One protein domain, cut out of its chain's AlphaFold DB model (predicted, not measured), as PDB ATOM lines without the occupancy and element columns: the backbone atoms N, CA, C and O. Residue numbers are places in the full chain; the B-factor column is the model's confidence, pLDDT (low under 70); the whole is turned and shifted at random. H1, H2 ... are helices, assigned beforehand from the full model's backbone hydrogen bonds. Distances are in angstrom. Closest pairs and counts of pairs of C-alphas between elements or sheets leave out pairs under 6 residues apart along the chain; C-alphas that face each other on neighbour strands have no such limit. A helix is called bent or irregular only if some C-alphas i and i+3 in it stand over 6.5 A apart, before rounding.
ATOM      1  N   CYS A   9       4.299  10.857 -55.156       96.56
ATOM      2  CA  CYS A   9       3.263  10.299 -54.288       96.56
ATOM      3  C   CYS A   9       1.929  11.056 -54.410       96.56
ATOM      4  O   CYS A   9       0.894  10.411 -54.557       96.56
ATOM      5  N   ASP A  10       1.945  12.395 -54.459       95.75
ATOM      6  CA  ASP A  10       0.724  13.202 -54.593       95.75
ATOM      7  C   ASP A  10       0.033  12.948 -55.932       95.75
ATOM      8  O   ASP A  10      -1.187  12.806 -55.990       95.75
ATOM      9  N   ARG A  11       0.802  12.859 -57.025       95.44
ATOM     10  CA  ARG A  11       0.253  12.577 -58.358       95.44
ATOM     11  C   ARG A  11      -0.430  11.209 -58.396       95.44
ATOM     12  O   ARG A  11      -1.593  11.133 -58.783       95.44
ATOM     13  N   ILE A  12       0.251  10.164 -57.920       97.44
ATOM     14  CA  ILE A  12      -0.310   8.805 -57.873       97.44
ATOM     15  C   ILE A  12      -1.546   8.762 -56.965       97.44
ATOM     16  O   ILE A  12      -2.560   8.168 -57.331       97.44
ATOM     17  N   ALA A  13      -1.501   9.418 -55.802       97.31
ATOM     18  CA  ALA A  13      -2.639   9.493 -54.890       97.31
ATOM     19  C   ALA A  13      -3.847  10.187 -55.540       97.31
ATOM     20  O   ALA A  13      -4.975   9.704 -55.433       97.31
ATOM     21  N   ARG A  14      -3.625  11.281 -56.279       96.94
ATOM     22  CA  ARG A  14      -4.680  11.975 -57.038       96.94
ATOM     23  C   ARG A  14      -5.280  11.100 -58.127       96.94
ATOM     24  O   ARG A  14      -6.487  11.180 -58.340       96.94
ATOM     25  N   ASP A  15      -4.469  10.309 -58.823       97.00
ATOM     26  CA  ASP A  15      -4.947   9.380 -59.850       97.00
ATOM     27  C   ASP A  15      -5.807   8.270 -59.246       97.00
ATOM     28  O   ASP A  15      -6.921   8.042 -59.713       97.00
ATOM     29  N   LYS A  16      -5.353   7.667 -58.141       97.06
ATOM     30  CA  LYS A  16      -6.114   6.653 -57.398       97.06
ATOM     31  C   LYS A  16      -7.447   7.182 -56.851       97.06
ATOM     32  O   LYS A  16      -8.412   6.431 -56.765       97.06
ATOM     33  N   LEU A  17      -7.517   8.465 -56.496       97.06
ATOM     34  CA  LEU A  17      -8.715   9.097 -55.933       97.06
ATOM     35  C   LEU A  17      -9.636   9.749 -56.975       97.06
ATOM     36  O   LEU A  17     -10.588  10.429 -56.588       97.06
ATOM     37  N   ALA A  18      -9.387   9.589 -58.277       95.12
ATOM     38  CA  ALA A  18     -10.256  10.140 -59.315       95.12
ATOM     39  C   ALA A  18     -11.707   9.620 -59.172       95.12
ATOM     40  O   ALA A  18     -11.899   8.429 -58.950       95.12
ATOM     41  N   PRO A  19     -12.742  10.478 -59.288       93.56
ATOM     42  CA  PRO A  19     -12.708  11.872 -59.747       93.56
ATOM     43  C   PRO A  19     -12.372  12.909 -58.655       93.56
ATOM     44  O   PRO A  19     -12.225  14.094 -58.947       93.56
ATOM     45  N   HIS A  20     -12.201  12.507 -57.397       94.12
ATOM     46  CA  HIS A  20     -11.995  13.383 -56.237       94.12
ATOM     47  C   HIS A  20     -10.540  13.830 -56.029       94.12
ATOM     48  O   HIS A  20     -10.032  13.890 -54.907       94.12
ATOM     49  N   ARG A  21      -9.877  14.215 -57.121       93.19
ATOM     50  CA  ARG A  21      -8.448  14.566 -57.163       93.19
ATOM     51  C   ARG A  21      -8.078  15.691 -56.191       93.19
ATOM     52  O   ARG A  21      -6.982  15.703 -55.651       93.19
ATOM     53  N   SER A  22      -8.990  16.632 -55.942       91.50
ATOM     54  CA  SER A  22      -8.771  17.782 -55.052       91.50
ATOM     55  C   SER A  22      -8.608  17.429 -53.570       91.50
ATOM     56  O   SER A  22      -8.235  18.310 -52.801       91.50
ATOM     57  N   ARG A  23      -8.856  16.174 -53.166       92.50
ATOM     58  CA  ARG A  23      -8.652  15.710 -51.783       92.50
ATOM     59  C   ARG A  23      -7.176  15.608 -51.395       92.50
ATOM     60  O   ARG A  23      -6.877  15.670 -50.213       92.50
ATOM     61  N   VAL A  24      -6.276  15.509 -52.376       94.00
ATOM     62  CA  VAL A  24      -4.822  15.534 -52.174       94.00
ATOM     63  C   VAL A  24      -4.292  16.878 -52.658       94.00
ATOM     64  O   VAL A  24      -4.381  17.206 -53.850       94.00
ATOM     65  N   PHE A  25      -3.759  17.663 -51.725       91.38
ATOM     66  CA  PHE A  25      -3.161  18.959 -52.022       91.38
ATOM     67  C   PHE A  25      -1.766  18.788 -52.630       91.38
ATOM     68  O   PHE A  25      -0.998  17.932 -52.214       91.38
ATOM     69  N   THR A  26      -1.440  19.626 -53.610       91.50
ATOM     70  CA  THR A  26      -0.140  19.657 -54.299       91.50
ATOM     71  C   THR A  26       0.452  21.057 -54.224       91.50
ATOM     72  O   THR A  26      -0.270  22.019 -53.959       91.50
ATOM     73  N   GLY A  27       1.740  21.200 -54.540       87.75
ATOM     74  CA  GLY A  27       2.400  22.506 -54.607       87.75
ATOM     75  C   GLY A  27       3.064  22.939 -53.302       87.75
ATOM     76  O   GLY A  27       3.447  24.098 -53.181       87.75
ATOM     77  N   ALA A  28       3.203  22.038 -52.324       91.50
ATOM     78  CA  ALA A  28       3.909  22.332 -51.081       91.50
ATOM     79  C   ALA A  28       5.418  22.446 -51.341       91.50
ATOM     80  O   ALA A  28       6.043  21.491 -51.805       91.50
ATOM     81  N   ARG A  29       5.988  23.610 -51.023       93.50
ATOM     82  CA  ARG A  29       7.414  23.939 -51.165       93.50
ATOM     83  C   ARG A  29       7.853  24.731 -49.944       93.50
ATOM     84  O   ARG A  29       7.141  25.651 -49.552       93.50
ATOM     85  N   ARG A  30       9.023  24.424 -49.384       94.38
ATOM     86  CA  ARG A  30       9.508  25.067 -48.147       94.38
ATOM     87  C   ARG A  30       9.605  26.588 -48.276       94.38
ATOM     88  O   ARG A  30       9.063  27.309 -47.439       94.38
ATOM     89  N   TRP A  31      10.155  27.057 -49.400       94.88
ATOM     90  CA  TRP A  31      10.386  28.480 -49.654       94.88
ATOM     91  C   TRP A  31       9.116  29.339 -49.585       94.88
ATOM     92  O   TRP A  31       9.209  30.521 -49.272       94.88
ATOM     93  N   LEU A  32       7.928  28.767 -49.832       95.62
ATOM     94  CA  LEU A  32       6.665  29.503 -49.733       95.62
ATOM     95  C   LEU A  32       6.458  30.090 -48.335       95.62
ATOM     96  O   LEU A  32       6.024  31.226 -48.222       95.62
ATOM     97  N   TRP A  33       6.772  29.323 -47.289       95.75
ATOM     98  CA  TRP A  33       6.569  29.732 -45.897       95.75
ATOM     99  C   TRP A  33       7.844  30.240 -45.228       95.75
ATOM    100  O   TRP A  33       7.753  30.947 -44.229       95.75
ATOM    101  N   GLU A  34       9.018  29.896 -45.761       94.94
ATOM    102  CA  GLU A  34      10.296  30.454 -45.299       94.94
ATOM    103  C   GLU A  34      10.465  31.911 -45.746       94.94
ATOM    104  O   GLU A  34      10.975  32.727 -44.982       94.94
ATOM    105  N   ASN A  35       9.998  32.255 -46.952       96.31
ATOM    106  CA  ASN A  35      10.281  33.557 -47.563       96.31
ATOM    107  C   ASN A  35       9.084  34.514 -47.579       96.31
ATOM    108  O   ASN A  35       9.267  35.696 -47.861       96.31
ATOM    109  N   HIS A  36       7.867  34.031 -47.314       97.06
ATOM    110  CA  HIS A  36       6.660  34.850 -47.404       97.06
ATOM    111  C   HIS A  36       5.720  34.622 -46.219       97.06
ATOM    112  O   HIS A  36       5.502  33.498 -45.767       97.06
ATOM    113  N   ALA A  37       5.115  35.713 -45.747       95.25
ATOM    114  CA  ALA A  37       4.071  35.690 -44.723       95.25
ATOM    115  C   ALA A  37       2.653  35.755 -45.317       95.25
ATOM    116  O   ALA A  37       1.694  35.377 -44.637       95.25
ATOM    117  N   ASP A  38       2.529  36.184 -46.577       96.62
ATOM    118  CA  ASP A  38       1.267  36.376 -47.285       96.62
ATOM    119  C   ASP A  38       1.100  35.380 -48.460       96.62
ATOM    120  O   ASP A  38       2.030  35.194 -49.257       96.62
ATOM    121  N   PRO A  39      -0.067  34.713 -48.586       96.38
ATOM    122  CA  PRO A  39      -0.307  33.727 -49.641       96.38
ATOM    123  C   PRO A  39      -0.338  34.311 -51.054       96.38
ATOM    124  O   PRO A  39      -0.060  33.578 -52.010       96.38
ATOM    125  N   ASP A  40      -0.730  35.572 -51.219       97.19
ATOM    126  CA  ASP A  40      -0.834  36.197 -52.532       97.19
ATOM    127  C   ASP A  40       0.557  36.593 -53.030       97.19
ATOM    128  O   ASP A  40       0.900  36.262 -54.167       97.19
ATOM    129  N   GLU A  41       1.409  37.154 -52.169       97.75
ATOM    130  CA  GLU A  41       2.823  37.404 -52.483       97.75
ATOM    131  C   GLU A  41       3.575  36.121 -52.861       97.75
ATOM    132  O   GLU A  41       4.249  36.068 -53.896       97.75
ATOM    133  N   ALA A  42       3.408  35.056 -52.073       96.50
ATOM    134  CA  ALA A  42       4.040  33.770 -52.347       96.50
ATOM    135  C   ALA A  42       3.577  33.173 -53.687       96.50
ATOM    136  O   ALA A  42       4.358  32.574 -54.430       96.50
ATOM    137  N   ASN A  43       2.297  33.345 -54.028       96.50
ATOM    138  CA  ASN A  43       1.739  32.871 -55.292       96.50
ATOM    139  C   ASN A  43       2.144  33.724 -56.497       96.50
ATOM    140  O   ASN A  43       2.295  33.177 -57.595       96.50
ATOM    141  N   LEU A  44       2.321  35.033 -56.317       97.62
ATOM    142  CA  LEU A  44       2.918  35.895 -57.336       97.62
ATOM    143  C   LEU A  44       4.335  35.416 -57.654       97.62
ATOM    144  O   LEU A  44       4.661  35.216 -58.823       97.62
ATOM    145  N   GLU A  45       5.140  35.140 -56.629       96.56
ATOM    146  CA  GLU A  45       6.496  34.624 -56.813       96.56
ATOM    147  C   GLU A  45       6.511  33.228 -57.453       96.56
ATOM    148  O   GLU A  45       7.280  32.982 -58.382       96.56
ATOM    149  N   ALA A  46       5.609  32.331 -57.045       94.62
ATOM    150  CA  ALA A  46       5.494  31.012 -57.665       94.62
ATOM    151  C   ALA A  46       5.185  31.140 -59.164       94.62
ATOM    152  O   ALA A  46       5.805  30.467 -59.985       94.62
ATOM    153  N   THR A  47       4.295  32.069 -59.528       95.25
ATOM    154  CA  THR A  47       3.953  32.353 -60.928       95.25
ATOM    155  C   THR A  47       5.160  32.887 -61.705       95.25
ATOM    156  O   THR A  47       5.419  32.405 -62.806       95.25
ATOM    157  N   ARG A  48       5.948  33.814 -61.134       95.88
ATOM    158  CA  ARG A  48       7.190  34.318 -61.763       95.88
ATOM    159  C   ARG A  48       8.208  33.208 -62.027       95.88
ATOM    160  O   ARG A  48       8.912  33.256 -63.028       95.88
ATOM    161  N   ARG A  49       8.259  32.197 -61.157       93.06
ATOM    162  CA  ARG A  49       9.130  31.016 -61.294       93.06
ATOM    163  C   ARG A  49       8.573  29.937 -62.229       93.06
ATOM    164  O   ARG A  49       9.195  28.888 -62.362       93.06
ATOM    165  N   GLY A  50       7.396  30.140 -62.830       92.06
ATOM    166  CA  GLY A  50       6.717  29.115 -63.628       92.06
ATOM    167  C   GLY A  50       6.235  27.914 -62.804       92.06
ATOM    168  O   GLY A  50       6.060  26.822 -63.339       92.06
ATOM    169  N   GLN A  51       6.045  28.092 -61.496       91.81
ATOM    170  CA  GLN A  51       5.647  27.048 -60.555       91.81
ATOM    171  C   GLN A  51       4.141  27.110 -60.245       91.81
ATOM    172  O   GLN A  51       3.535  28.186 -60.274       91.81
ATOM    173  N   PRO A  52       3.502  25.974 -59.899       89.56
ATOM    174  CA  PRO A  52       2.075  25.952 -59.605       89.56
ATOM    175  C   PRO A  52       1.760  26.726 -58.324       89.56
ATOM    176  O   PRO A  52       2.470  26.603 -57.323       89.56
ATOM    177  N   ARG A  53       0.654  27.471 -58.325       92.75
ATOM    178  CA  ARG A  53       0.159  28.201 -57.148       92.75
ATOM    179  C   ARG A  53      -0.208  27.249 -56.004       92.75
ATOM    180  O   ARG A  53      -0.746  26.167 -56.234       92.75
ATOM    181  N   ALA A  54       0.036  27.676 -54.769       92.94
ATOM    182  CA  ALA A  54      -0.452  27.010 -53.569       92.94
ATOM    183  C   ALA A  54      -1.894  27.445 -53.276       92.94
ATOM    184  O   ALA A  54      -2.220  28.637 -53.281       92.94
ATOM    185  N   SER A  55      -2.776  26.476 -53.014       94.19
ATOM    186  CA  SER A  55      -4.155  26.772 -52.619       94.19
ATOM    187  C   SER A  55      -4.196  27.437 -51.240       94.19
ATOM    188  O   SER A  55      -3.325  27.204 -50.403       94.19
ATOM    189  N   ARG A  56      -5.250  28.212 -50.953       94.75
ATOM    190  CA  ARG A  56      -5.446  28.800 -49.613       94.75
ATOM    191  C   ARG A  56      -5.503  27.737 -48.514       94.75
ATOM    192  O   ARG A  56      -4.984  27.950 -47.426       94.75
ATOM    193  N   GLN A  57      -6.103  26.581 -48.801       92.94
ATOM    194  CA  GLN A  57      -6.160  25.467 -47.849       92.94
ATOM    195  C   GLN A  57      -4.763  24.926 -47.540       92.94
ATOM    196  O   GLN A  57      -4.418  24.780 -46.370       92.94
ATOM    197  N   LEU A  58      -3.944  24.697 -48.573       94.44
ATOM    198  CA  LEU A  58      -2.557  24.285 -48.388       94.44
ATOM    199  C   LEU A  58      -1.766  25.348 -47.618       94.44
ATOM    200  O   LEU A  58      -1.025  25.005 -46.705       94.44
ATOM    201  N   TRP A  59      -1.955  26.629 -47.939       95.94
ATOM    202  CA  TRP A  59      -1.295  27.728 -47.237       95.94
ATOM    203  C   TRP A  59      -1.583  27.726 -45.733       95.94
ATOM    204  O   TRP A  59      -0.653  27.815 -44.931       95.94
ATOM    205  N   HIS A  60      -2.854  27.576 -45.345       95.25
ATOM    206  CA  HIS A  60      -3.258  27.539 -43.939       95.25
ATOM    207  C   HIS A  60      -2.719  26.311 -43.191       95.25
ATOM    208  O   HIS A  60      -2.425  26.413 -42.002       95.25
ATOM    209  N   LEU A  61      -2.539  25.176 -43.874       94.62
ATOM    210  CA  LEU A  61      -1.876  23.996 -43.303       94.62
ATOM    211  C   LEU A  61      -0.352  24.136 -43.265       94.62
ATOM    212  O   LEU A  61       0.305  23.533 -42.421       94.62
ATOM    213  N   GLY A  62       0.215  24.940 -44.158       95.00
ATOM    214  CA  GLY A  62       1.640  24.995 -44.440       95.00
ATOM    215  C   GLY A  62       2.536  25.225 -43.235       95.00
ATOM    216  O   GLY A  62       3.540  24.538 -43.106       95.00
ATOM    217  N   ARG A  63       2.141  26.092 -42.292       93.00
ATOM    218  CA  ARG A  63       2.898  26.283 -41.040       93.00
ATOM    219  C   ARG A  63       3.057  24.978 -40.256       93.00
ATOM    220  O   ARG A  63       4.162  24.652 -39.842       93.00
ATOM    221  N   LYS A  64       1.984  24.193 -40.125       96.00
ATOM    222  CA  LYS A  64       2.032  22.875 -39.474       96.00
ATOM    223  C   LYS A  64       2.819  21.855 -40.284       96.00
ATOM    224  O   LYS A  64       3.540  21.055 -39.701       96.00
ATOM    225  N   ILE A  65       2.751  21.919 -41.613       95.19
ATOM    226  CA  ILE A  65       3.581  21.059 -42.461       95.19
ATOM    227  C   ILE A  65       5.071  21.403 -42.281       95.19
ATOM    228  O   ILE A  65       5.883  20.490 -42.204       95.19
ATOM    229  N   MET A  66       5.438  22.682 -42.147       96.00
ATOM    230  CA  MET A  66       6.819  23.106 -41.877       96.00
ATOM    231  C   MET A  66       7.310  22.678 -40.487       96.00
ATOM    232  O   MET A  66       8.463  22.273 -40.357       96.00
ATOM    233  N   GLU A  67       6.449  22.714 -39.461       97.00
ATOM    234  CA  GLU A  67       6.764  22.171 -38.128       97.00
ATOM    235  C   GLU A  67       7.078  20.665 -38.203       97.00
ATOM    236  O   GLU A  67       8.115  20.223 -37.706       97.00
ATOM    237  N   VAL A  68       6.224  19.881 -38.873       96.06
ATOM    238  CA  VAL A  68       6.441  18.436 -39.069       96.06
ATOM    239  C   VAL A  68       7.679  18.175 -39.927       96.06
ATOM    240  O   VAL A  68       8.460  17.280 -39.618       96.06
ATOM    241  N   ASP A  69       7.902  18.970 -40.974       95.62
ATOM    242  CA  ASP A  69       9.093  18.867 -41.813       95.62
ATOM    243  C   ASP A  69      10.371  19.058 -40.988       95.62
ATOM    244  O   ASP A  69      11.273  18.223 -41.047       95.62
ATOM    245  N   ALA A  70      10.438  20.115 -40.175       96.25
ATOM    246  CA  ALA A  70      11.560  20.358 -39.274       96.25
ATOM    247  C   ALA A  70      11.740  19.215 -38.262       96.25
ATOM    248  O   ALA A  70      12.865  18.757 -38.053       96.25
ATOM    249  N   PHE A  71      10.645  18.704 -37.691       97.44
ATOM    250  CA  PHE A  71      10.680  17.578 -36.758       97.44
ATOM    251  C   PHE A  71      11.277  16.321 -37.402       97.44
ATOM    252  O   PHE A  71      12.223  15.750 -36.864       97.44
ATOM    253  N   VAL A  72      10.794  15.929 -38.584       96.38
ATOM    254  CA  VAL A  72      11.302  14.761 -39.319       96.38
ATOM    255  C   VAL A  72      12.771  14.954 -39.701       96.38
ATOM    256  O   VAL A  72      13.544  13.996 -39.685       96.38
ATOM    257  N   ARG A  73      13.187  16.186 -40.039       95.12
ATOM    258  CA  ARG A  73      14.595  16.557 -40.287       95.12
ATOM    259  C   ARG A  73      15.502  16.355 -39.085       95.12
ATOM    260  O   ARG A  73      16.584  15.804 -39.266       95.12
ATOM    261  N   ALA A  74      15.051  16.742 -37.901       97.00
ATOM    262  CA  ALA A  74      15.823  16.586 -36.677       97.00
ATOM    263  C   ALA A  74      15.862  15.139 -36.149       97.00
ATOM    264  O   ALA A  74      16.835  14.773 -35.501       97.00
ATOM    265  N   HIS A  75      14.855  14.313 -36.453       96.56
ATOM    266  CA  HIS A  75      14.689  12.973 -35.872       96.56
ATOM    267  C   HIS A  75      14.699  11.881 -36.950       96.56
ATOM    268  O   HIS A  75      13.691  11.230 -37.225       96.56
ATOM    269  N   ARG A  76      15.846  11.715 -37.620       93.25
ATOM    270  CA  ARG A  76      16.025  10.741 -38.719       93.25
ATOM    271  C   ARG A  76      15.977   9.279 -38.280       93.25
ATOM    272  O   ARG A  76      15.832   8.403 -39.126       93.25
ATOM    273  N   ASP A  77      16.152   9.046 -36.992       94.81
ATOM    274  CA  ASP A  77      16.108   7.758 -36.313       94.81
ATOM    275  C   ASP A  77      14.675   7.273 -36.045       94.81
ATOM    276  O   ASP A  77      14.462   6.073 -35.869       94.81
ATOM    277  N   LEU A  78      13.688   8.175 -36.053       95.50
ATOM    278  CA  LEU A  78      12.286   7.825 -35.848       95.50
ATOM    279  C   LEU A  78      11.622   7.358 -37.147       95.50
ATOM    280  O   LEU A  78      11.803   7.943 -38.217       95.50
ATOM    281  N   ASP A  79      10.763   6.346 -37.031       92.38
ATOM    282  CA  ASP A  79       9.915   5.893 -38.133       92.38
ATOM    283  C   ASP A  79       8.674   6.790 -38.257       92.38
ATOM    284  O   ASP A  79       7.611   6.515 -37.697       92.38
ATOM    285  N   VAL A  80       8.829   7.913 -38.963       94.19
ATOM    286  CA  VAL A  80       7.737   8.851 -39.250       94.19
ATOM    287  C   VAL A  80       7.293   8.702 -40.698       94.19
ATOM    288  O   VAL A  80       8.057   8.951 -41.634       94.19
ATOM    289  N   ARG A  81       6.022   8.344 -40.885       94.75
ATOM    290  CA  ARG A  81       5.415   8.096 -42.196       94.75
ATOM    291  C   ARG A  81       4.205   8.995 -42.404       94.75
ATOM    292  O   ARG A  81       3.376   9.156 -41.513       94.75
ATOM    293  N   GLU A  82       4.090   9.574 -43.594       96.00
ATOM    294  CA  GLU A  82       2.895  10.313 -44.003       96.00
ATOM    295  C   GLU A  82       1.785   9.330 -44.390       96.00
ATOM    296  O   GLU A  82       2.036   8.379 -45.128       96.00
ATOM    297  N   CYS A 155       1.804   1.733 -49.762       97.56
ATOM    298  CA  CYS A 155       2.217   3.116 -49.936       97.56
ATOM    299  C   CYS A 155       2.304   3.503 -51.413       97.56
ATOM    300  O   CYS A 155       2.333   2.653 -52.302       97.56
ATOM    301  N   VAL A 156       2.335   4.809 -51.678       97.50
ATOM    302  CA  VAL A 156       2.586   5.363 -53.012       97.50
ATOM    303  C   VAL A 156       3.715   6.396 -52.980       97.50
ATOM    304  O   VAL A 156       3.675   7.285 -52.128       97.50
ATOM    305  N   PRO A 157       4.675   6.353 -53.926       97.19
ATOM    306  CA  PRO A 157       4.938   5.232 -54.837       97.19
ATOM    307  C   PRO A 157       5.407   3.979 -54.080       97.19
ATOM    308  O   PRO A 157       5.979   4.087 -52.996       97.19
ATOM    309  N   GLU A 158       5.179   2.807 -54.667       95.50
ATOM    310  CA  GLU A 158       5.673   1.531 -54.140       95.50
ATOM    311  C   GLU A 158       7.202   1.423 -54.279       95.50
ATOM    312  O   GLU A 158       7.810   2.038 -55.159       95.50
ATOM    313  N   GLY A 159       7.825   0.613 -53.420       93.25
ATOM    314  CA  GLY A 159       9.266   0.356 -53.447       93.25
ATOM    315  C   GLY A 159      10.096   1.412 -52.712       93.25
ATOM    316  O   GLY A 159       9.686   1.940 -51.677       93.25
ATOM    317  N   ALA A 160      11.304   1.672 -53.218       92.94
ATOM    318  CA  ALA A 160      12.237   2.604 -52.593       92.94
ATOM    319  C   ALA A 160      11.688   4.047 -52.644       92.94
ATOM    320  O   ALA A 160      11.348   4.526 -53.730       92.94
ATOM    321  N   PRO A 161      11.621   4.769 -51.507       91.81
ATOM    322  CA  PRO A 161      11.053   6.108 -51.477       91.81
ATOM    323  C   PRO A 161      11.897   7.089 -52.294       91.81
ATOM    324  O   PRO A 161      13.091   7.243 -52.006       91.81
ATOM    325  N   PRO A 162      11.290   7.859 -53.215       93.75
ATOM    326  CA  PRO A 162      11.893   9.100 -53.671       93.75
ATOM    327  C   PRO A 162      12.150   9.998 -52.460       93.75
ATOM    328  O   PRO A 162      11.301  10.110 -51.572       93.75
ATOM    329  N   ARG A 163      13.313  10.642 -52.420       94.31
ATOM    330  CA  ARG A 163      13.684  11.571 -51.349       94.31
ATOM    331  C   ARG A 163      13.758  12.986 -51.887       94.31
ATOM    332  O   ARG A 163      14.082  13.191 -53.054       94.31
ATOM    333  N   ASP A 164      13.414  13.953 -51.050       93.94
ATOM    334  CA  ASP A 164      13.605  15.355 -51.400       93.94
ATOM    335  C   ASP A 164      15.059  15.815 -51.213       93.94
ATOM    336  O   ASP A 164      15.912  15.056 -50.755       93.94
ATOM    337  N   ALA A 165      15.335  17.084 -51.536       92.88
ATOM    338  CA  ALA A 165      16.661  17.695 -51.403       92.88
ATOM    339  C   ALA A 165      17.221  17.688 -49.963       92.88
ATOM    340  O   ALA A 165      18.409  17.912 -49.765       92.88
ATOM    341  N   GLN A 166      16.383  17.437 -48.954       92.75
ATOM    342  CA  GLN A 166      16.780  17.318 -47.548       92.75
ATOM    343  C   GLN A 166      16.896  15.850 -47.103       92.75
ATOM    344  O   GLN A 166      17.148  15.575 -45.929       92.75
ATOM    345  N   GLY A 167      16.684  14.891 -48.008       92.81
ATOM    346  CA  GLY A 167      16.729  13.458 -47.732       92.81
ATOM    347  C   GLY A 167      15.445  12.892 -47.114       92.81
ATOM    348  O   GLY A 167      15.437  11.728 -46.710       92.81
ATOM    349  N   VAL A 168      14.358  13.668 -47.034       93.94
ATOM    350  CA  VAL A 168      13.070  13.210 -46.483       93.94
ATOM    351  C   VAL A 168      12.362  12.325 -47.508       93.94
ATOM    352  O   VAL A 168      12.206  12.722 -48.662       93.94
ATOM    353  N   ALA A 169      11.926  11.133 -47.092       94.25
ATOM    354  CA  ALA A 169      11.160  10.217 -47.935       94.25
ATOM    355  C   ALA A 169       9.797  10.817 -48.320       94.25
ATOM    356  O   ALA A 169       9.107  11.405 -47.493       94.25
ATOM    357  N   MET A 170       9.399  10.657 -49.582       95.50
ATOM    358  CA  MET A 170       8.139  11.160 -50.128       95.50
ATOM    359  C   MET A 170       7.249   9.995 -50.554       95.50
ATOM    360  O   MET A 170       7.152   9.659 -51.736       95.50
ATOM    361  N   GLN A 171       6.606   9.387 -49.562       96.81
ATOM    362  CA  GLN A 171       5.618   8.326 -49.725       96.81
ATOM    363  C   GLN A 171       4.376   8.637 -48.896       96.81
ATOM    364  O   GLN A 171       4.488   9.242 -47.835       96.81
ATOM    365  N   ILE A 172       3.214   8.192 -49.368       97.56
ATOM    366  CA  ILE A 172       1.953   8.259 -48.623       97.56
ATOM    367  C   ILE A 172       1.485   6.833 -48.341       97.56
ATOM    368  O   ILE A 172       1.297   6.063 -49.282       97.56
ATOM    369  N   TRP A 173       1.287   6.507 -47.067       97.81
ATOM    370  CA  TRP A 173       0.881   5.196 -46.558       97.81
ATOM    371  C   TRP A 173      -0.636   5.102 -46.325       97.81
ATOM    372  O   TRP A 173      -1.290   6.118 -46.052       97.81
ATOM    373  N   PHE A 174      -1.201   3.896 -46.461       96.50
ATOM    374  CA  PHE A 174      -2.637   3.615 -46.289       96.50
ATOM    375  C   PHE A 174      -2.960   2.143 -45.979       96.50
ATOM    376  O   PHE A 174      -2.129   1.260 -46.279       96.50
TER     377      PHE A 174
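What this domain is: This is residues 9 to 82 and 155 to 174 of the 174 residues of an uncharacterized protein of Bradyrhizobium sp. (strain ORS 375) (UniProt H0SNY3). Three helices gather at one end of this domain: the short H2, with H3 near it across a tight turn, and the long, kinked H4, which runs from beside them toward the other end. There H1 lies by itself among loops, with the looped-back last stretch, residues 155 to 174, at the same end, and the long link of residues 17 to 29 passes through the middle on its way from H1 to H2. The printed part has 94 residues with four named helices, in the order H1, H2, H3, H4, and no named strand; the class is all helix, though only 43 of the 94 printed residues are in named elements. The whole is compact, with a radius of gyration of the C-alphas of 14.1 A, and its C-alphas span 37 by 37 by 21 A along their three main axes.

How they stand to each other: The printed part begins with H1, residues 9 to 16, which touches no helix. A long link of 13 residues, 17 to 29, joins it to H2, residues 30 to 35, and H1 and H2 are apart. A tight link of 3 residues then leads to H3, residues 39 to 48. H2 and H3 are close but not clearly touching; their closest C-alphas, those of Leu 32 and Ala 42, are 5.7 A apart. Their lines stand at a steep tilt of 68 degrees, only just short of about perpendicular, and they run opposite ways. A short link of 7 residues leads on to H4, residues 56 to 74. H4 touches H2 with residues 62 to 66 alone, the closest C-alphas being those of Trp 33 and Gly 62, 7.0 A apart; the two lines are about perpendicular, at 76 degrees. H3 and H4 are close but not clearly touching: their closest C-alphas, those of Pro 39 and Trp 59, are 6.5 A apart, and their lines are about perpendicular, at 83 degrees. H1 is apart from H3 and from H4. H4 has a kink of 44 degrees near residue 63, and it is irregular, but only just: C-alphas 60 and 63 are 6.9 A apart, where a regular helix has about 5 A. Every pair of O i and N i+4 is within hydrogen-bond range in H1, H2 and H3, and 13 of 15 are in H4. Beyond the cut, residues 155 to 156 pair with residues 172 to 173, antiparallel, in stretches too short to be named strands.

Where its parts are: H1 runs from Cys 9, whose C-alpha is at (3.263, 10.299, -54.288), to Lys 16, and measures 10.5 A from first to last C-alpha. H2, from Arg 30 to Asn 35, measures 8.5 A. H3, from Pro 39 to Arg 48, measures 14.3 A. H4, the longest helix with 19 residues, begins at Arg 56, C-alpha at (-5.446, 28.800, -49.613), and ends 27.7 A away at Ala 74, C-alpha at (15.823, 16.586, -36.677).

The domain as a whole: The two C-alphas farthest apart are those of Arg 48 and Asp 77, at 37.9 A. Residues 83 to 154 are cut out and not printed, and C-alphas 82 and 155 are 9.4 A apart across the cut. The link from H1 to H2 is long, and residues 155 to 174 form a second long stretch with no named element; their C-alphas lie 9 to 20 A from the mean of all C-alphas. Phe 174 is the chain's last residue, and its C-alpha is 12.0 A from that of Cys 9. The mean pLDDT of the printed part is 94.9, and no printed residue is under 70.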